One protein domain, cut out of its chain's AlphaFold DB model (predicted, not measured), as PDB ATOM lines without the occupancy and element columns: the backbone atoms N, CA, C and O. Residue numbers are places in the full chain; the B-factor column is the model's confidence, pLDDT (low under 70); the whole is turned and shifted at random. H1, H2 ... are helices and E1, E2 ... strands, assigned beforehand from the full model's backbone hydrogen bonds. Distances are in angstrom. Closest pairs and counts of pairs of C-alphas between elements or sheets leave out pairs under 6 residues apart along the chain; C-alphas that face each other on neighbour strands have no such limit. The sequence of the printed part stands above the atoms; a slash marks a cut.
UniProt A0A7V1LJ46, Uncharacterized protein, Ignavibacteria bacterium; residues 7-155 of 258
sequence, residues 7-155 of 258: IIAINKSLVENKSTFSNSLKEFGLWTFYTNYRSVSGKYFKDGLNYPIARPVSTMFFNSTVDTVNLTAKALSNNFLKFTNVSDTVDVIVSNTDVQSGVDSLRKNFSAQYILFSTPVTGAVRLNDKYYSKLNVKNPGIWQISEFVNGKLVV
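This is residues 7 to 155 of the 258 residues of an uncharacterized protein of Ignavibacteria bacterium (UniProt A0A7V1LJ46). Two twisted sheets, E1 E3 E4 E7 and E2 E5 E6, stand face to face as a sandwich, with H2 packed on the face of the four-strand sheet that is turned away from the other sheet. H1 and H3 sit together beyond one end of the strands, and residues 34 to 57 form a long loop running from H2 to E1. The printed part has 149 residues, with three named helices and seven named strands in the order H1 H2 E1 E2 E3 E4 H3 E5 E6 E7; the first sheet is mixed, the second all antiparallel. The class is mixed, helices and strands, and the whole is compact, with a radius of gyration of the C-alphas of 15.8 A and spans of 45 by 38 by 25 A.

The larger sheet, twisted, runs E1 (residues 58 to 61), E3 (77 to 84), E4 (89 to 96), E7 (143 to 149). E1 and E3 are parallel, with N 60 and O 82 2.9 A apart. E3 and E4 are an antiparallel hairpin, with N 81 and O 92 at 2.8 A. E4 and E7 are antiparallel, with N 93 and O 146 at 2.8 A. The other sheet runs E2 (66 to 74), E5 (109 to 117), E6 (132 to 137); N 69 and O 114 of E2 and E5 are 2.8 A apart, and N 115 and O 134 of the hairpin E5 and E6 are 2.9 A apart. The facing parts of this sandwich, two sheets face to face, are 9.3 A apart centre to centre, their strands at 21 degrees. H2 (21 to 33) is on one face of the larger sheet, making two layers, at a height over the sheet of 8.5 A, over E4 and E7; the closest C-alphas of H2 and E4 are those of Lys 26 and Ser 95, 6.4 A. H1 (7 to 16) touches residues 21 to 24 of H2, about perpendicular at 83 degrees, closest at C-alphas Asn 11 and Phe 21, 5.7 A. H3 (99 to 104) touches H1 at a shallow tilt of 27 degrees, opposite ways, closest at C-alphas Ile 7 and Val 103, 6.4 A. In H1, H2 and H3 every O i to N i+4 pair is within hydrogen-bond range.

H1 begins at C-alpha 7 (0.486, 57.326, 28.606), and E7 ends at C-alpha 149 (7.515, 26.256, 22.071). E5 is 26.0 A long, E2 25.8 A, E3 23.1 A, E4 22.9 A, E7 20.1 A and H2 18.1 A.

The C-alphas of Glu 16 and Val 86, the two farthest apart, are 46.5 A apart. The printed part has no cut. The links H2 to E1 and E5 to E6 are long. Mean pLDDT of the printed part is 90.3, and no printed residue is under 70.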
ATOM      1  N   ILE A   7      -0.400  58.398  28.130       89.50
ATOM      2  CA  ILE A   7       0.486  57.326  28.606       89.50
ATOM      3  C   ILE A   7       0.801  57.460  30.104       89.50
ATOM      4  O   ILE A   7       0.825  56.460  30.818       89.50
ATOM      5  N   ILE A   8       0.979  58.687  30.609       86.94
ATOM      6  CA  ILE A   8       1.202  58.935  32.041       86.94
ATOM      7  C   ILE A   8      -0.058  58.593  32.840       86.94
ATOM      8  O   ILE A   8       0.047  57.982  33.900       86.94
ATOM      9  N   ALA A   9      -1.238  58.964  32.342       90.06
ATOM     10  CA  ALA A   9      -2.506  58.640  32.993       90.06
ATOM     11  C   ALA A   9      -2.737  57.119  33.060       90.06
ATOM     12  O   ALA A   9      -3.076  56.607  34.124       90.06
ATOM     13  N   ILE A  10      -2.465  56.396  31.967       88.88
ATOM     14  CA  ILE A  10      -2.525  54.926  31.935       88.88
ATOM     15  C   ILE A  10      -1.540  54.338  32.948       88.88
ATOM     16  O   ILE A  10      -1.928  53.516  33.772       88.88
ATOM     17  N   ASN A  11      -0.280  54.785  32.940       83.75
ATOM     18  CA  ASN A  11       0.723  54.275  33.871       83.75
ATOM     19  C   ASN A  11       0.334  54.520  35.339       83.75
ATOM     20  O   ASN A  11       0.482  53.621  36.161       83.75
ATOM     21  N   LYS A  12      -0.208  55.702  35.665       80.25
ATOM     22  CA  LYS A  12      -0.721  56.011  37.010       80.25
ATOM     23  C   LYS A  12      -1.843  55.058  37.419       80.25
ATOM     24  O   LYS A  12      -1.745  54.449  38.477       80.25
ATOM     25  N   SER A  13      -2.837  54.859  36.553       86.62
ATOM     26  CA  SER A  13      -3.949  53.937  36.813       86.62
ATOM     27  C   SER A  13      -3.469  52.497  37.030       86.62
ATOM     28  O   SER A  13      -3.921  51.825  37.957       86.62
ATOM     29  N   LEU A  14      -2.496  52.027  36.242       79.38
ATOM     30  CA  LEU A  14      -1.897  50.704  36.437       79.38
ATOM     31  C   LEU A  14      -1.199  50.591  37.797       79.38
ATOM     32  O   LEU A  14      -1.409  49.604  38.500       79.38
ATOM     33  N   VAL A  15      -0.422  51.603  38.189       76.88
ATOM     34  CA  VAL A  15       0.273  51.634  39.487       76.88
ATOM     35  C   VAL A  15      -0.716  51.660  40.655       76.88
ATOM     36  O   VAL A  15      -0.544  50.911  41.616       76.88
ATOM     37  N   GLU A  16      -1.781  52.458  40.565       78.38
ATOM     38  CA  GLU A  16      -2.867  52.504  41.560       78.38
ATOM     39  C   GLU A  16      -3.543  51.135  41.735       78.38
ATOM     40  O   GLU A  16      -3.935  50.767  42.843       78.38
ATOM     41  N   ASN A  17      -3.588  50.335  40.666       72.62
ATOM     42  CA  ASN A  17      -4.119  48.973  40.654       72.62
ATOM     43  C   ASN A  17      -3.044  47.888  40.860       72.62
ATOM     44  O   ASN A  17      -3.254  46.731  40.504       72.62
ATOM     45  N   LYS A  18      -1.895  48.234  41.463       74.06
ATOM     46  CA  LYS A  18      -0.795  47.302  41.793       74.06
ATOM     47  C   LYS A  18      -0.204  46.566  40.577       74.06
ATOM     48  O   LYS A  18       0.372  45.490  40.723       74.06
ATOM     49  N   SER A  19      -0.315  47.153  39.391       76.00
ATOM     50  CA  SER A  19       0.313  46.684  38.158       76.00
ATOM     51  C   SER A  19       1.380  47.678  37.683       76.00
ATOM     52  O   SER A  19       1.636  48.714  38.294       76.00
ATOM     53  N   THR A  20       2.037  47.355  36.573       79.81
ATOM     54  CA  THR A  20       2.946  48.261  35.866       79.81
ATOM     55  C   THR A  20       2.630  48.250  34.382       79.81
ATOM     56  O   THR A  20       2.044  47.289  33.875       79.81
ATOM     57  N   PHE A  21       3.066  49.287  33.662       84.56
ATOM     58  CA  PHE A  21       2.979  49.287  32.203       84.56
ATOM     59  C   PHE A  21       3.703  48.080  31.601       84.56
ATOM     60  O   PHE A  21       3.182  47.441  30.696       84.56
ATOM     61  N   SER A  22       4.864  47.724  32.151       81.50
ATOM     62  CA  SER A  22       5.646  46.572  31.701       81.50
ATOM     63  C   SER A  22       4.882  45.252  31.837       81.50
ATOM     64  O   SER A  22       4.720  44.534  30.849       81.50
ATOM     65  N   ASN A  23       4.325  44.973  33.021       77.56
ATOM     66  CA  ASN A  23       3.536  43.759  33.252       77.56
ATOM     67  C   ASN A  23       2.279  43.734  32.380       77.56
ATOM     68  O   ASN A  23       1.989  42.716  31.760       77.56
ATOM     69  N   SER A  24       1.577  44.863  32.287       86.31
ATOM     70  CA  SER A  24       0.322  44.957  31.535       86.31
ATOM     71  C   SER A  24       0.551  44.846  30.029       86.31
ATOM     72  O   SER A  24      -0.234  44.214  29.335       86.31
ATOM     73  N   LEU A  25       1.642  45.411  29.501       94.44
ATOM     74  CA  LEU A  25       1.982  45.302  28.081       94.44
ATOM     75  C   LEU A  25       2.439  43.884  27.719       94.44
ATOM     76  O   LEU A  25       2.059  43.375  26.662       94.44
ATOM     77  N   LYS A  26       3.209  43.237  28.606       89.00
ATOM     78  CA  LYS A  26       3.580  41.824  28.471       89.00
ATOM     79  C   LYS A  26       2.341  40.931  28.488       89.00
ATOM     80  O   LYS A  26       2.207  40.063  27.630       89.00
ATOM     81  N   GLU A  27       1.436  41.154  29.438       90.25
ATOM     82  CA  GLU A  27       0.167  40.436  29.539       90.25
ATOM     83  C   GLU A  27      -0.697  40.661  28.297       90.25
ATOM     84  O   GLU A  27      -1.149  39.700  27.684       90.25
ATOM     85  N   PHE A  28      -0.844  41.906  27.852       96.19
ATOM     86  CA  PHE A  28      -1.551  42.232  26.620       96.19
ATOM     87  C   PHE A  28      -0.948  41.508  25.407       96.19
ATOM     88  O   PHE A  28      -1.682  40.960  24.585       96.19
ATOM     89  N   GLY A  29       0.384  41.446  25.306       95.94
ATOM     90  CA  GLY A  29       1.083  40.681  24.271       95.94
ATOM     91  C   GLY A  29       0.778  39.184  24.348       95.94
ATOM     92  O   GLY A  29       0.423  38.578  23.337       95.94
ATOM     93  N   LEU A  30       0.836  38.606  25.549       93.81
ATOM     94  CA  LEU A  30       0.472  37.213  25.816       93.81
ATOM     95  C   LEU A  30      -0.979  36.917  25.414       93.81
ATOM     96  O   LEU A  30      -1.242  35.923  24.747       93.81
ATOM     97  N   TRP A  31      -1.924  37.782  25.774       96.44
ATOM     98  CA  TRP A  31      -3.331  37.608  25.419       96.44
ATOM     99  C   TRP A  31      -3.542  37.732  23.907       96.44
ATOM    100  O   TRP A  31      -4.319  36.979  23.328       96.44
ATOM    101  N   THR A  32      -2.795  38.628  23.256       97.06
ATOM    102  CA  THR A  32      -2.802  38.808  21.796       97.06
ATOM    103  C   THR A  32      -2.260  37.579  21.055       97.06
ATOM    104  O   THR A  32      -2.638  37.331  19.914       97.06
ATOM    105  N   PHE A  33      -1.394  36.777  21.680       96.25
ATOM    106  CA  PHE A  33      -0.954  35.505  21.106       96.25
ATOM    107  C   PHE A  33      -2.077  34.462  21.062       96.25
ATOM    108  O   PHE A  33      -2.174  33.707  20.094       96.25
ATOM    109  N   TYR A  34      -2.935  34.443  22.085       95.31
ATOM    110  CA  TYR A  34      -4.065  33.524  22.221       95.31
ATOM    111  C   TYR A  34      -5.354  34.096  21.607       95.31
ATOM    112  O   TYR A  34      -6.411  34.122  22.237       95.31
ATOM    113  N   THR A  35      -5.273  34.558  20.360       97.00
ATOM    114  CA  THR A  35      -6.429  35.002  19.566       97.00
ATOM    115  C   THR A  35      -6.737  34.040  18.420       97.00
ATOM    116  O   THR A  35      -5.937  33.165  18.078       97.00
ATOM    117  N   ASN A  36      -7.912  34.193  17.807       96.81
ATOM    118  CA  ASN A  36      -8.383  33.379  16.689       96.81
ATOM    119  C   ASN A  36      -8.344  31.871  17.021       96.81
ATOM    120  O   ASN A  36      -8.755  31.470  18.110       96.81
ATOM    121  N   TYR A  37      -7.804  31.028  16.133       95.00
ATOM    122  CA  TYR A  37      -7.628  29.591  16.356       95.00
ATOM    123  C   TYR A  37      -6.735  29.244  17.561       95.00
ATOM    124  O   TYR A  37      -6.727  28.094  17.991       95.00
ATOM    125  N   ARG A  38      -5.973  30.206  18.110       94.44
ATOM    126  CA  ARG A  38      -5.184  30.036  19.343       94.44
ATOM    127  C   ARG A  38      -5.973  30.411  20.602       94.44
ATOM    128  O   ARG A  38      -5.432  30.301  21.695       94.44
ATOM    129  N   SER A  39      -7.209  30.889  20.480       94.19
ATOM    130  CA  SER A  39      -8.011  31.296  21.637       94.19
ATOM    131  C   SER A  39      -8.295  30.137  22.593       94.19
ATOM    132  O   SER A  39      -8.427  28.980  22.195       94.19
ATOM    133  N   VAL A  40      -8.372  30.462  23.884       91.06
ATOM    134  CA  VAL A  40      -8.613  29.493  24.955       91.06
ATOM    135  C   VAL A  40      -9.845  29.936  25.732       91.06
ATOM    136  O   VAL A  40      -9.828  30.976  26.381       91.06
ATOM    137  N   SER A  41     -10.922  29.151  25.676       88.62
ATOM    138  CA  SER A  41     -12.172  29.492  26.364       88.62
ATOM    139  C   SER A  41     -11.950  29.700  27.868       88.62
ATOM    140  O   SER A  41     -11.257  28.918  28.521       88.62
ATOM    141  N   GLY A  42     -12.516  30.781  28.414       89.00
ATOM    142  CA  GLY A  42     -12.374  31.149  29.826       89.00
ATOM    143  C   GLY A  42     -10.985  31.661  30.236       89.00
ATOM    144  O   GLY A  42     -10.756  31.862  31.427       89.00
ATOM    145  N   LYS A  43     -10.057  31.877  29.292       88.50
ATOM    146  CA  LYS A  43      -8.724  32.452  29.544       88.50
ATOM    147  C   LYS A  43      -8.413  33.566  28.538       88.50
ATOM    148  O   LYS A  43      -8.812  33.492  27.383       88.50
ATOM    149  N   TYR A  44      -7.648  34.575  28.962       93.44
ATOM    150  CA  TYR A  44      -7.255  35.732  28.138       93.44
ATOM    151  C   TYR A  44      -8.457  36.590  27.687       93.44
ATOM    152  O   TYR A  44      -9.369  36.838  28.477       93.44
ATOM    153  N   PHE A  45      -8.463  37.091  26.446       94.50
ATOM    154  CA  PHE A  45      -9.567  37.896  25.927       94.50
ATOM    155  C   PHE A  45     -10.867  37.090  25.835       94.50
ATOM    156  O   PHE A  45     -10.913  36.065  25.158       94.50
ATOM    157  N   LYS A  46     -11.947  37.627  26.419       95.50
ATOM    158  CA  LYS A  46     -13.299  37.045  26.345       95.50
ATOM    159  C   LYS A  46     -13.721  36.724  24.905       95.50
ATOM    160  O   LYS A  46     -14.170  35.617  24.638       95.50
ATOM    161  N   ASP A  47     -13.509  37.668  23.989       95.19
ATOM    162  CA  ASP A  47     -13.865  37.540  22.569       95.19
ATOM    163  C   ASP A  47     -12.657  37.162  21.691       95.19
ATOM    164  O   ASP A  47     -12.639  37.432  20.491       95.19
ATOM    165  N   GLY A  48     -11.628  36.533  22.276       95.50
ATOM    166  CA  GLY A  48     -10.356  36.243  21.609       95.50
ATOM    167  C   GLY A  48     -10.489  35.450  20.307       95.50
ATOM    168  O   GLY A  48      -9.696  35.663  19.391       95.50
ATOM    169  N   LEU A  49     -11.513  34.595  20.185       96.75
ATOM    170  CA  LEU A  49     -11.817  33.835  18.967       96.75
ATOM    171  C   LEU A  49     -12.111  34.741  17.757       96.75
ATOM    172  O   LEU A  49     -11.770  34.385  16.631       96.75
ATOM    173  N   ASN A  50     -12.688  35.922  17.989       97.31
ATOM    174  CA  ASN A  50     -13.060  36.876  16.941       97.31
ATOM    175  C   ASN A  50     -11.916  37.835  16.578       97.31
ATOM    176  O   ASN A  50     -12.013  38.583  15.604       97.31
ATOM    177  N   TYR A  51     -10.833  37.845  17.357       96.75
ATOM    178  CA  TYR A  51      -9.700  38.731  17.122       96.75
ATOM    179  C   TYR A  51      -8.711  38.127  16.120       96.75
ATOM    180  O   TYR A  51      -8.521  36.908  16.090       96.75
ATOM    181  N   PRO A  52      -8.061  38.955  15.283       96.31
ATOM    182  CA  PRO A  52      -7.048  38.473  14.357       96.31
ATOM    183  C   PRO A  52      -5.791  38.009  15.099       96.31
ATOM    184  O   PRO A  52      -5.510  38.419  16.227       96.31
ATOM    185  N   ILE A  53      -4.991  37.182  14.428       93.94
ATOM    186  CA  ILE A  53      -3.674  36.769  14.926       93.94
ATOM    187  C   ILE A  53      -2.665  37.885  14.701       93.94
ATOM    188  O   ILE A  53      -2.590  38.452  13.606       93.94
ATOM    189  N   ALA A  54      -1.847  38.158  15.718       93.06
ATOM    190  CA  ALA A  54      -0.693  39.029  15.556       93.06
ATOM    191  C   ALA A  54       0.269  38.462  14.510       93.06
ATOM    192  O   ALA A  54       0.801  37.358  14.646       93.06
ATOM    193  N   ARG A  55       0.503  39.244  13.456       93.19
ATOM    194  CA  ARG A  55       1.454  38.877  12.411       93.19
ATOM    195  C   ARG A  55       2.878  39.047  12.943       93.19
ATOM    196  O   ARG A  55       3.187  40.117  13.473       93.19
ATOM    197  N   PRO A  56       3.744  38.033  12.799       94.69
ATOM    198  CA  PRO A  56       5.137  38.178  13.171       94.69
ATOM    199  C   PRO A  56       5.807  39.238  12.294       94.69
ATOM    200  O   PRO A  56       5.623  39.258  11.078       94.69
ATOM    201  N   VAL A  57       6.607  40.104  12.915       94.62
ATOM    202  CA  VAL A  57       7.463  41.071  12.214       94.62
ATOM    203  C   VAL A  57       8.660  40.387  11.550       94.62
ATOM    204  O   VAL A  57       9.269  40.955  10.651       94.62
ATOM    205  N   SER A  58       8.989  39.163  11.977       93.44
ATOM    206  CA  SER A  58       9.978  38.295  11.338       93.44
ATOM    207  C   SER A  58       9.580  36.830  11.495       93.44
ATOM    208  O   SER A  58       9.236  36.395  12.596       93.44
ATOM    209  N   THR A  59       9.630  36.076  10.396       93.94
ATOM    210  CA  THR A  59       9.526  34.613  10.400       93.94
ATOM    211  C   THR A  59      10.780  34.042   9.765       93.94
ATOM    212  O   THR A  59      11.121  34.435   8.653       93.94
ATOM    213  N   MET A  60      11.443  33.112  10.444       92.69
ATOM    214  CA  MET A  60      12.626  32.448   9.914       92.69
ATOM    215  C   MET A  60      12.557  30.938  10.081       92.69
ATOM    216  O   MET A  60      12.021  30.422  11.063       92.69
ATOM    217  N   PHE A  61      13.126  30.233   9.109       90.19
ATOM    218  CA  PHE A  61      13.385  28.812   9.242       90.19
ATOM    219  C   PHE A  61      14.692  28.627  10.018       90.19
ATOM    220  O   PHE A  61      15.716  29.142   9.580       90.19
ATOM    221  N   PHE A  62      14.657  27.947  11.165       86.88
ATOM    222  CA  PHE A  62      15.851  27.692  11.971       86.88
ATOM    223  C   PHE A  62      16.361  26.276  11.686       86.88
ATOM    224  O   PHE A  62      15.669  25.279  11.903       86.88
ATOM    225  N   ASN A  63      17.576  26.185  11.159       81.00
ATOM    226  CA  ASN A  63      18.264  24.927  10.848       81.00
ATOM    227  C   ASN A  63      19.722  24.929  11.326       81.00
ATOM    228  O   ASN A  63      20.456  23.979  11.059       81.00
ATOM    229  N   SER A  64      20.126  25.995  12.015       81.75
ATOM    230  CA  SER A  64      21.489  26.222  12.467       81.75
ATOM    231  C   SER A  64      21.606  26.025  13.978       81.75
ATOM    232  O   SER A  64      20.617  25.935  14.708       81.75
ATOM    233  N   THR A  65      22.845  25.961  14.467       88.00
ATOM    234  CA  THR A  65      23.115  25.915  15.912       88.00
ATOM    235  C   THR A  65      22.726  27.221  16.604       88.00
ATOM    236  O   THR A  65      22.343  27.218  17.775       88.00
ATOM    237  N   VAL A  66      22.822  28.335  15.873       93.56
ATOM    238  CA  VAL A  66      22.524  29.688  16.340       93.56
ATOM    239  C   VAL A  66      21.819  30.449  15.229       93.56
ATOM    240  O   VAL A  66      22.328  30.518  14.115       93.56
ATOM    241  N   ASP A  67      20.696  31.067  15.561       94.62
ATOM    242  CA  ASP A  67      19.895  31.876  14.654       94.62
ATOM    243  C   ASP A  67      19.557  33.210  15.326       94.62
ATOM    244  O   ASP A  67      19.177  33.260  16.495       94.62
ATOM    245  N   THR A  68      19.741  34.318  14.608       94.94
ATOM    246  CA  THR A  68      19.650  35.670  15.182       94.94
ATOM    247  C   THR A  68      18.673  36.539  14.409       94.94
ATOM    248  O   THR A  68      18.785  36.691  13.196       94.94
ATOM    249  N   VAL A  69      17.769  37.199  15.134       96.06
ATOM    250  CA  VAL A  69      16.884  38.233  14.599       96.06
ATOM    251  C   VAL A  69      17.250  39.575  15.211       96.06
ATOM    252  O   VAL A  69      17.094  39.797  16.413       96.06
ATOM    253  N   ASN A  70      17.696  40.497  14.361       96.50
ATOM    254  CA  ASN A  70      17.814  41.905  14.718       96.50
ATOM    255  C   ASN A  70      16.481  42.594  14.422       96.50
ATOM    256  O   ASN A  70      15.962  42.490  13.312       96.50
ATOM    257  N   LEU A  71      15.931  43.311  15.400       94.62
ATOM    258  CA  LEU A  71      14.697  44.068  15.243       94.62
ATOM    259  C   LEU A  71      14.841  45.501  15.749       94.62
ATOM    260  O   LEU A  71      15.657  45.819  16.616       94.62
ATOM    261  N   THR A  72      13.991  46.363  15.203       95.62
ATOM    262  CA  THR A  72      13.801  47.731  15.674       95.62
ATOM    263  C   THR A  72      12.401  47.861  16.250       95.62
ATOM    264  O   THR A  72      11.424  47.642  15.541       95.62
ATOM    265  N   ALA A  73      12.303  48.242  17.519       95.25
ATOM    266  CA  ALA A  73      11.039  48.447  18.213       95.25
ATOM    267  C   ALA A  73      10.800  49.929  18.516       95.25
ATOM    268  O   ALA A  73      11.740  50.697  18.750       95.25
ATOM    269  N   LYS A  74       9.528  50.320  18.589       96.00
ATOM    270  CA  LYS A  74       9.118  51.572  19.236       96.00
ATOM    271  C   LYS A  74       8.972  51.364  20.741       96.00
ATOM    272  O   LYS A  74       8.800  50.236  21.200       96.00
ATOM    273  N   ALA A  75       9.006  52.452  21.503       95.00
ATOM    274  CA  ALA A  75       8.564  52.414  22.892       95.00
ATOM    275  C   ALA A  75       7.111  51.911  22.974       95.00
ATOM    276  O   ALA A  75       6.309  52.212  22.089       95.00
ATOM    277  N   LEU A  76       6.788  51.166  24.031       95.00
ATOM    278  CA  LEU A  76       5.443  50.643  24.299       95.00
ATOM    279  C   LEU A  76       4.889  49.755  23.169       95.00
ATOM    280  O   LEU A  76       3.727  49.871  22.789       95.00
ATOM    281  N   SER A  77       5.729  48.873  22.617       96.12
ATOM    282  CA  SER A  77       5.367  47.985  21.503       96.12
ATOM    283  C   SER A  77       5.631  46.513  21.807       96.12
ATOM    284  O   SER A  77       6.585  46.179  22.509       96.12
ATOM    285  N   ASN A  78       4.806  45.640  21.222       97.88
ATOM    286  CA  ASN A  78       5.000  44.192  21.182       97.88
ATOM    287  C   ASN A  78       5.443  43.781  19.777       97.88
ATOM    288  O   ASN A  78       4.755  44.074  18.801       97.88
ATOM    289  N   ASN A  79       6.582  43.099  19.677       97.75
ATOM    290  CA  ASN A  79       7.156  42.644  18.414       97.75
ATOM    291  C   ASN A  79       7.153  41.117  18.401       97.75
ATOM    292  O   ASN A  79       7.796  40.486  19.238       97.75
ATOM    293  N   PHE A  80       6.413  40.535  17.463       97.81
ATOM    294  CA  PHE A  80       6.210  39.093  17.372       97.81
ATOM    295  C   PHE A  80       7.240  38.487  16.419       97.81
ATOM    296  O   PHE A  80       7.343  38.915  15.273       97.81
ATOM    297  N   LEU A  81       7.998  37.497  16.869       97.62
ATOM    298  CA  LEU A  81       8.957  36.751  16.056       97.62
ATOM    299  C   LEU A  81       8.503  35.300  15.969       97.62
ATOM    300  O   LEU A  81       7.893  34.778  16.904       97.62
ATOM    301  N   LYS A  82       8.831  34.643  14.860       96.88
ATOM    302  CA  LYS A  82       8.536  33.231  14.660       96.88
ATOM    303  C   LYS A  82       9.745  32.507  14.089       96.88
ATOM    304  O   LYS A  82      10.275  32.889  13.052       96.88
ATOM    305  N   PHE A  83      10.132  31.428  14.744       96.81
ATOM    306  CA  PHE A  83      11.134  30.487  14.277       96.81
ATOM    307  C   PHE A  83      10.419  29.174  13.984       96.81
ATOM    308  O   PHE A  83       9.666  28.675  14.818       96.81
ATOM    309  N   THR A  84      10.627  28.610  12.804       94.94
ATOM    310  CA  THR A  84      10.046  27.321  12.411       94.94
ATOM    311  C   THR A  84      11.128  26.350  11.982       94.94
ATOM    312  O   THR A  84      12.077  26.748  11.320       94.94
ATOM    313  N   ASN A  85      10.952  25.077  12.293       89.62
ATOM    314  CA  ASN A  85      11.679  23.960  11.699       89.62
ATOM    315  C   ASN A  85      10.641  22.897  11.294       89.62
ATOM    316  O   ASN A  85       9.443  23.085  11.495       89.62
ATOM    317  N   VAL A  86      11.084  21.785  10.718       87.44
ATOM    318  CA  VAL A  86      10.252  20.672  10.253       87.44
ATOM    319  C   VAL A  86       9.318  20.151  11.352       87.44
ATOM    320  O   VAL A  86       8.166  19.843  11.071       87.44
ATOM    321  N   SER A  87       9.793  20.068  12.601       88.38
ATOM    322  CA  SER A  87       9.042  19.490  13.728       88.38
ATOM    323  C   SER A  87       8.521  20.495  14.748       88.38
ATOM    324  O   SER A  87       7.629  20.161  15.524       88.38
ATOM    325  N   ASP A  88       9.108  21.688  14.807       93.31
ATOM    326  CA  ASP A  88       8.987  22.572  15.962       93.31
ATOM    327  C   ASP A  88       8.782  24.032  15.535       93.31
ATOM    328  O   ASP A  88       9.258  24.489  14.494       93.31
ATOM    329  N   THR A  89       8.069  24.785  16.366       95.06
ATOM    330  CA  THR A  89       7.879  26.232  16.235       95.06
ATOM    331  C   THR A  89       8.242  26.911  17.546       95.06
ATOM    332  O   THR A  89       7.772  26.497  18.608       95.06
ATOM    333  N   VAL A  90       9.035  27.977  17.469       96.81
ATOM    334  CA  VAL A  90       9.294  28.887  18.584       96.81
ATOM    335  C   VAL A  90       8.702  30.251  18.241       96.81
ATOM    336  O   VAL A  90       9.186  30.937  17.342       96.81
ATOM    337  N   ASP A  91       7.634  30.643  18.932       97.38
ATOM    338  CA  ASP A  91       7.070  31.990  18.830       97.38
ATOM    339  C   ASP A  91       7.627  32.849  19.976       97.38
ATOM    340  O   ASP A  91       7.790  32.380  21.103       97.38
ATOM    341  N   VAL A  92       7.919  34.120  19.706       97.50
ATOM    342  CA  VAL A  92       8.525  35.039  20.682       97.50
ATOM    343  C   VAL A  92       7.824  36.384  20.621       97.50
ATOM    344  O   VAL A  92       7.551  36.903  19.544       97.50
ATOM    345  N   ILE A  93       7.575  36.984  21.777       97.81
ATOM    346  CA  ILE A  93       7.063  38.346  21.902       97.81
ATOM    347  C   ILE A  93       8.116  39.175  22.618       97.81
ATOM    348  O   ILE A  93       8.326  39.015  23.819       97.81
ATOM    349  N   VAL A  94       8.764  40.075  21.884       97.44
ATOM    350  CA  VAL A  94       9.724  41.038  22.427       97.44
ATOM    351  C   VAL A  94       8.998  42.359  22.669       97.44
ATOM    352  O   VAL A  94       8.580  43.042  21.730       97.44
ATOM    353  N   SER A  95       8.835  42.712  23.940       96.62
ATOM    354  CA  SER A  95       8.050  43.869  24.376       96.62
ATOM    355  C   SER A  95       8.979  44.984  24.842       96.62
ATOM    356  O   SER A  95       9.766  44.778  25.764       96.62
ATOM    357  N   ASN A  96       8.884  46.168  24.239       95.62
ATOM    358  CA  ASN A  96       9.535  47.372  24.752       95.62
ATOM    359  C   ASN A  96       8.539  48.130  25.630       95.62
ATOM    360  O   ASN A  96       7.492  48.558  25.158       95.62
ATOM    361  N   THR A  97       8.883  48.309  26.897       90.94
ATOM    362  CA  THR A  97       8.010  48.823  27.960       90.94
ATOM    363  C   THR A  97       8.432  50.215  28.447       90.94
ATOM    364  O   THR A  97       8.002  50.658  29.509       90.94
ATOM    365  N   ASP A  98       9.265  50.923  27.674       89.44
ATOM    366  CA  ASP A  98       9.787  52.250  28.018       89.44
ATOM    367  C   ASP A  98       8.686  53.326  28.017       89.44
ATOM    368  O   ASP A  98       8.391  53.960  27.000       89.44
ATOM    369  N   VAL A  99       8.084  53.543  29.187       86.44
ATOM    370  CA  VAL A  99       7.051  54.562  29.408       86.44
ATOM    371  C   VAL A  99       7.584  55.962  29.131       86.44
ATOM    372  O   VAL A  99       6.890  56.748  28.492       86.44
ATOM    373  N   GLN A 100       8.813  56.275  29.558       86.56
ATOM    374  CA  GLN A 100       9.371  57.618  29.404       86.56
ATOM    375  C   GLN A 100       9.508  57.974  27.925       86.56
ATOM    376  O   GLN A 100       9.015  59.005  27.471       86.56
ATOM    377  N   SER A 101      10.110  57.085  27.138       89.12
ATOM    378  CA  SER A 101      10.248  57.314  25.702       89.12
ATOM    379  C   SER A 101       8.910  57.239  24.965       89.12
ATOM    380  O   SER A 101       8.736  57.928  23.960       89.12
ATOM    381  N   GLY A 102       7.942  56.470  25.475       88.38
ATOM    382  CA  GLY A 102       6.557  56.479  24.996       88.38
ATOM    383  C   GLY A 102       5.832  57.810  25.225       88.38
ATOM    384  O   GLY A 102       4.833  58.080  24.568       88.38
ATOM    385  N   VAL A 103       6.341  58.663  26.116       86.88
ATOM    386  CA  VAL A 103       5.829  60.017  26.356       86.88
ATOM    387  C   VAL A 103       6.634  61.058  25.581       86.88
ATOM    388  O   VAL A 103       6.046  61.919  24.927       86.88
ATOM    389  N   ASP A 104       7.962  60.987  25.646       87.25
ATOM    390  CA  ASP A 104       8.851  62.081  25.230       87.25
ATOM    391  C   ASP A 104       9.506  61.870  23.868       87.25
ATOM    392  O   ASP A 104      10.111  62.781  23.308       87.25
ATOM    393  N   SER A 105       9.459  60.653  23.333       87.69
ATOM    394  CA  SER A 105      10.301  60.241  22.209       87.69
ATOM    395  C   SER A 105       9.578  59.273  21.273       87.69
ATOM    396  O   SER A 105      10.131  58.255  20.864       87.69
ATOM    397  N   LEU A 106       8.358  59.626  20.860       83.50
ATOM    398  CA  LEU A 106       7.468  58.789  20.035       83.50
ATOM    399  C   LEU A 106       8.103  58.259  18.735       83.50
ATOM    400  O   LEU A 106       7.732  57.201  18.232       83.50
ATOM    401  N   ARG A 107       9.067  58.992  18.166       89.06
ATOM    402  CA  ARG A 107       9.756  58.595  16.927       89.06
ATOM    403  C   ARG A 107      11.015  57.767  17.169       89.06
ATOM    404  O   ARG A 107      11.520  57.184  16.211       89.06
ATOM    405  N   LYS A 108      11.496  57.670  18.408       93.19
ATOM    406  CA  LYS A 108      12.724  56.949  18.744       93.19
ATOM    407  C   LYS A 108      12.566  55.455  18.484       93.19
ATOM    408  O   LYS A 108      11.526  54.855  18.746       93.19
ATOM    409  N   ASN A 109      13.631  54.889  17.940       95.00
ATOM    410  CA  ASN A 109      13.778  53.476  17.655       95.00
ATOM    411  C   ASN A 109      14.712  52.851  18.687       95.00
ATOM    412  O   ASN A 109      15.692  53.471  19.105       95.00
ATOM    413  N   PHE A 110      14.411  51.617  19.069       95.06
ATOM    414  CA  PHE A 110      15.215  50.828  19.984       95.06
ATOM    415  C   PHE A 110      15.613  49.534  19.299       95.06
ATOM    416  O   PHE A 110      14.753  48.763  18.877       95.06
ATOM    417  N   SER A 111      16.915  49.300  19.209       96.38
ATOM    418  CA  SER A 111      17.440  48.053  18.672       96.38
ATOM    419  C   SER A 111      17.362  46.955  19.726       96.38
ATOM    420  O   SER A 111      17.735  47.164  20.886       96.38
ATOM    421  N   ALA A 112      16.908  45.785  19.302       95.50
ATOM    422  CA  ALA A 112      16.983  44.553  20.063       95.50
ATOM    423  C   ALA A 112      17.469  43.429  19.153       95.50
ATOM    424  O   ALA A 112      17.181  43.408  17.957       95.50
ATOM    425  N   GLN A 113      18.201  42.494  19.738       97.44
ATOM    426  CA  GLN A 113      18.655  41.297  19.056       97.44
ATOM    427  C   GLN A 113      18.193  40.089  19.858       97.44
ATOM    428  O   GLN A 113      18.605  39.907  21.003       97.44
ATOM    429  N   TYR A 114      17.326  39.280  19.260       97.19
ATOM    430  CA  TYR A 114      16.914  38.005  19.824       97.19
ATOM    431  C   TYR A 114      17.715  36.886  19.166       97.19
ATOM    432  O   TYR A 114      17.823  36.839  17.940       97.19
ATOM    433  N   ILE A 115      18.271  35.998  19.980       95.62
ATOM    434  CA  ILE A 115      19.100  34.884  19.531       95.62
ATOM    435  C   ILE A 115      18.468  33.589  20.024       95.62
ATOM    436  O   ILE A 115      18.181  33.464  21.215       95.62
ATOM    437  N   LEU A 116      18.274  32.641  19.112       96.31
ATOM    438  CA  LEU A 116      17.844  31.279  19.390       96.31
ATOM    439  C   LEU A 116      19.034  30.334  19.203       96.31
ATOM    440  O   LEU A 116      19.749  30.418  18.207       96.31
ATOM    441  N   PHE A 117      19.226  29.426  20.149       94.06
ATOM    442  CA  PHE A 117      20.264  28.402  20.125       94.06
ATOM    443  C   PHE A 117      19.620  27.019  20.176       94.06
ATOM    444  O   PHE A 117      18.635  26.826  20.895       94.06
ATOM    445  N   SER A 118      20.199  26.046  19.473       92.81
ATOM    446  CA  SER A 118      19.836  24.625  19.605       92.81
ATOM    447  C   SER A 118      20.736  23.854  20.581       92.81
ATOM    448  O   SER A 118      20.579  22.649  20.777       92.81
ATOM    449  N   THR A 119      21.684  24.549  21.216       86.50
ATOM    450  CA  THR A 119      22.596  24.006  22.227       86.50
ATOM    451  C   THR A 119      22.647  24.907  23.464       86.50
ATOM    452  O   THR A 119      22.353  26.103  23.370       86.50
ATOM    453  N   PRO A 120      23.006  24.363  24.644       83.94
ATOM    454  CA  PRO A 120      23.162  25.166  25.851       83.94
ATOM    455  C   PRO A 120      24.282  26.199  25.686       83.94
ATOM    456  O   PRO A 120      25.403  25.855  25.314       83.94
ATOM    457  N   VAL A 121      23.993  27.458  26.019       81.31
ATOM    458  CA  VAL A 121      24.963  28.561  25.987       81.31
ATOM    459  C   VAL A 121      24.902  29.337  27.298       81.31
ATOM    460  O   VAL A 121      23.825  29.626  27.821       81.31
ATOM    461  N   THR A 122      26.065  29.705  27.837       77.94
ATOM    462  CA  THR A 122      26.161  30.493  29.070       77.94
ATOM    463  C   THR A 122      25.403  31.817  28.948       77.94
ATOM    464  O   THR A 122      25.622  32.607  28.027       77.94
ATOM    465  N   GLY A 123      24.515  32.076  29.910       73.44
ATOM    466  CA  GLY A 123      23.683  33.279  29.938       73.44
ATOM    467  C   GLY A 123      22.488  33.252  28.980       73.44
ATOM    468  O   GLY A 123      21.835  34.284  28.831       73.44
ATOM    469  N   ALA A 124      22.204  32.115  28.336       80.69
ATOM    470  CA  ALA A 124      20.953  31.883  27.626       80.69
ATOM    471  C   ALA A 124      19.901  31.258  28.560       80.69
ATOM    472  O   ALA A 124      20.225  30.488  29.467       80.69
ATOM    473  N   VAL A 125      18.631  31.584  28.332       81.56
ATOM    474  CA  VAL A 125      17.482  30.997  29.027       81.56
ATOM    475  C   VAL A 125      17.105  29.702  28.329       81.56
ATOM    476  O   VAL A 125      16.967  29.665  27.111       81.56
ATOM    477  N   ARG A 126      16.924  28.624  29.088       83.62
ATOM    478  CA  ARG A 126      16.438  27.351  28.548       83.62
ATOM    479  C   ARG A 126      14.939  27.436  28.262       83.62
ATOM    480  O   ARG A 126      14.166  27.710  29.176       83.62
ATOM    481  N   LEU A 127      14.535  27.144  27.026       87.44
ATOM    482  CA  LEU A 127      13.129  27.116  26.613       87.44
ATOM    483  C   LEU A 127      12.518  25.721  26.761       87.44
ATOM    484  O   LEU A 127      11.395  25.563  27.231       87.44
ATOM    485  N   ASN A 128      13.273  24.700  26.359       85.31
ATOM    486  CA  ASN A 128      12.966  23.284  26.544       85.31
ATOM    487  C   ASN A 128      14.273  22.474  26.441       85.31
ATOM    488  O   ASN A 128      15.362  23.021  26.599       85.31
ATOM    489  N   ASP A 129      14.183  21.172  26.169       85.12
ATOM    490  CA  ASP A 129      15.364  20.312  26.039       85.12
ATOM    491  C   ASP A 129      16.215  20.595  24.792       85.12
ATOM    492  O   ASP A 129      17.382  20.215  24.759       85.12
ATOM    493  N   LYS A 130      15.655  21.286  23.793       89.94
ATOM    494  CA  LYS A 130      16.294  21.549  22.497       89.94
ATOM    495  C   LYS A 130      16.716  23.002  22.305       89.94
ATOM    496  O   LYS A 130      17.645  23.249  21.552       89.94
ATOM    497  N   TYR A 131      16.022  23.955  22.923       92.75
ATOM    498  CA  TYR A 131      16.149  25.372  22.599       92.75
ATOM    499  C   TYR A 131      16.542  26.215  23.798       92.75
ATOM    500  O   TYR A 131      16.042  26.027  24.911       92.75
ATOM    501  N   TYR A 132      17.389  27.199  23.525       92.31
ATOM    502  CA  TYR A 132      17.815  28.226  24.462       92.31
ATOM    503  C   TYR A 132      17.718  29.587  23.780       92.31
ATOM    504  O   TYR A 132      17.836  29.673  22.558       92.31
ATOM    505  N   SER A 133      17.520  30.657  24.539       93.81
ATOM    506  CA  SER A 133      17.371  31.998  23.983       93.81
ATOM    507  C   SER A 133      18.183  33.048  24.717       93.81
ATOM    508  O   SER A 133      18.537  32.906  25.888       93.81
ATOM    509  N   LYS A 134      18.470  34.147  24.026       90.88
ATOM    510  CA  LYS A 134      19.059  35.337  24.633       90.88
ATOM    511  C   LYS A 134      18.508  36.591  23.975       90.88
ATOM    512  O   LYS A 134      18.417  36.666  22.751       90.88
ATOM    513  N   LEU A 135      18.196  37.593  24.791       90.31
ATOM    514  CA  LEU A 135      17.867  38.936  24.326       90.31
ATOM    515  C   LEU A 135      19.035  39.882  24.622       90.31
ATOM    516  O   LEU A 135      19.333  40.173  25.778       90.31
ATOM    517  N   ASN A 136      19.659  40.400  23.568       89.81
ATOM    518  CA  ASN A 136      20.703  41.413  23.650       89.81
ATOM    519  C   ASN A 136      20.096  42.799  23.397       89.81
ATOM    520  O   ASN A 136      19.608  43.100  22.304       89.81
ATOM    521  N   VAL A 137      20.134  43.653  24.420       86.00
ATOM    522  CA  VAL A 137      19.578  45.013  24.413       86.00
ATOM    523  C   VAL A 137      20.437  45.945  25.261       86.00
ATOM    524  O   VAL A 137      21.038  45.523  26.245       86.00
ATOM    525  N   LYS A 138      20.453  47.240  24.923       81.56
ATOM    526  CA  LYS A 138      21.237  48.247  25.662       81.56
ATOM    527  C   LYS A 138      20.737  48.484  27.093       81.56
ATOM    528  O   LYS A 138      21.535  48.750  27.981       81.56
ATOM    529  N   ASN A 139      19.423  48.439  27.312       78.81
ATOM    530  CA  ASN A 139      18.812  48.656  28.625       78.81
ATOM    531  C   ASN A 139      17.821  47.524  28.928       78.81
ATOM    532  O   ASN A 139      16.652  47.659  28.585       78.81
ATOM    533  N   PRO A 140      18.253  46.415  29.547       77.38
ATOM    534  CA  PRO A 140      17.383  45.270  29.821       77.38
ATOM    535  C   PRO A 140      16.143  45.603  30.664       77.38
ATOM    536  O   PRO A 140      15.110  44.963  30.495       77.38
ATOM    537  N   GLY A 141      16.207  46.629  31.521       75.88
ATOM    538  CA  GLY A 141      15.119  46.990  32.440       75.88
ATOM    539  C   GLY A 141      13.830  47.470  31.763       75.88
ATOM    540  O   GLY A 141      12.781  47.465  32.400       75.88
ATOM    541  N   ILE A 142      13.895  47.851  30.483       83.12
ATOM    542  CA  ILE A 142      12.733  48.287  29.693       83.12
ATOM    543  C   ILE A 142      12.217  47.211  28.733       83.12
ATOM    544  O   ILE A 142      11.293  47.487  27.970       83.12
ATOM    545  N   TRP A 143      12.774  45.998  28.738       86.31
ATOM    546  CA  TRP A 143      12.327  44.924  27.853       86.31
ATOM    547  C   TRP A 143      11.686  43.778  28.622       86.31
ATOM    548  O   TRP A 143      12.083  43.447  29.738       86.31
ATOM    549  N   GLN A 144      10.693  43.156  27.999       87.12
ATOM    550  CA  GLN A 144      10.085  41.911  28.450       87.12
ATOM    551  C   GLN A 144      10.037  40.917  27.296       87.12
ATOM    552  O   GLN A 144       9.885  41.308  26.137       87.12
ATOM    553  N   ILE A 145      10.131  39.632  27.627       91.56
ATOM    554  CA  ILE A 145       9.981  38.535  26.671       91.56
ATOM    555  C   ILE A 145       8.898  37.562  27.133       91.56
ATOM    556  O   ILE A 145       8.740  37.313  28.334       91.56
ATOM    557  N   SER A 146       8.148  37.044  26.165       93.06
ATOM    558  CA  SER A 146       7.303  35.857  26.315       93.06
ATOM    559  C   SER A 146       7.632  34.907  25.176       93.06
ATOM    560  O   SER A 146       7.632  35.321  24.018       93.06
ATOM    561  N   GLU A 147       7.934  33.659  25.496       94.19
ATOM    562  CA  GLU A 147       8.424  32.669  24.539       94.19
ATOM    563  C   GLU A 147       7.507  31.460  24.564       94.19
ATOM    564  O   GLU A 147       6.987  31.088  25.613       94.19
ATOM    565  N   PHE A 148       7.294  30.846  23.409       94.56
ATOM    566  CA  PHE A 148       6.424  29.692  23.264       94.56
ATOM    567  C   PHE A 148       7.144  28.643  22.448       94.56
ATOM    568  O   PHE A 148       7.694  28.960  21.398       94.56
ATOM    569  N   VAL A 149       7.081  27.391  22.885       94.31
ATOM    570  CA  VAL A 149       7.515  26.256  22.071       94.31
ATOM    571  C   VAL A 149       6.291  25.423  21.732       94.31
ATOM    572  O   VAL A 149       5.560  24.987  22.621       94.31
ATOM    573  N   ASN A 150       6.039  25.238  20.438       93.56
ATOM    574  CA  ASN A 150       4.878  24.523  19.904       93.56
ATOM    575  C   ASN A 150       3.554  25.023  20.508       93.56
ATOM    576  O   ASN A 150       2.701  24.241  20.928       93.56
ATOM    577  N   GLY A 151       3.412  26.350  20.611       88.81
ATOM    578  CA  GLY A 151       2.223  27.018  21.151       88.81
ATOM    579  C   GLY A 151       2.079  26.986  22.679       88.81
ATOM    580  O   GLY A 151       1.149  27.592  23.214       88.81
ATOM    581  N   LYS A 152       2.988  26.322  23.402       89.44
ATOM    582  CA  LYS A 152       2.994  26.299  24.869       89.44
ATOM    583  C   LYS A 152       3.898  27.397  25.400       89.44
ATOM    584  O   LYS A 152       5.068  27.450  25.029       89.44
ATOM    585  N   LEU A 153       3.356  28.239  26.278       89.19
ATOM    586  CA  LEU A 153       4.125  29.276  26.959       89.19
ATOM    587  C   LEU A 153       5.275  28.633  27.738       89.19
ATOM    588  O   LEU A 153       5.055  27.777  28.597       89.19
ATOM    589  N   VAL A 154       6.491  29.076  27.448       84.25
ATOM    590  CA  VAL A 154       7.671  28.789  28.247       84.25
ATOM    591  C   VAL A 154       7.554  29.617  29.513       84.25
ATOM    592  O   VAL A 154       7.676  30.841  29.508       84.25
ATOM    593  N   VAL A 155       7.300  28.929  30.617       72.56
ATOM    594  CA  VAL A 155       7.517  29.487  31.944       72.56
ATOM    595  C   VAL A 155       8.948  29.111  32.301       72.56
ATOM    596  O   VAL A 155       9.225  27.913  32.390       72.56
TER     597      VAL A 155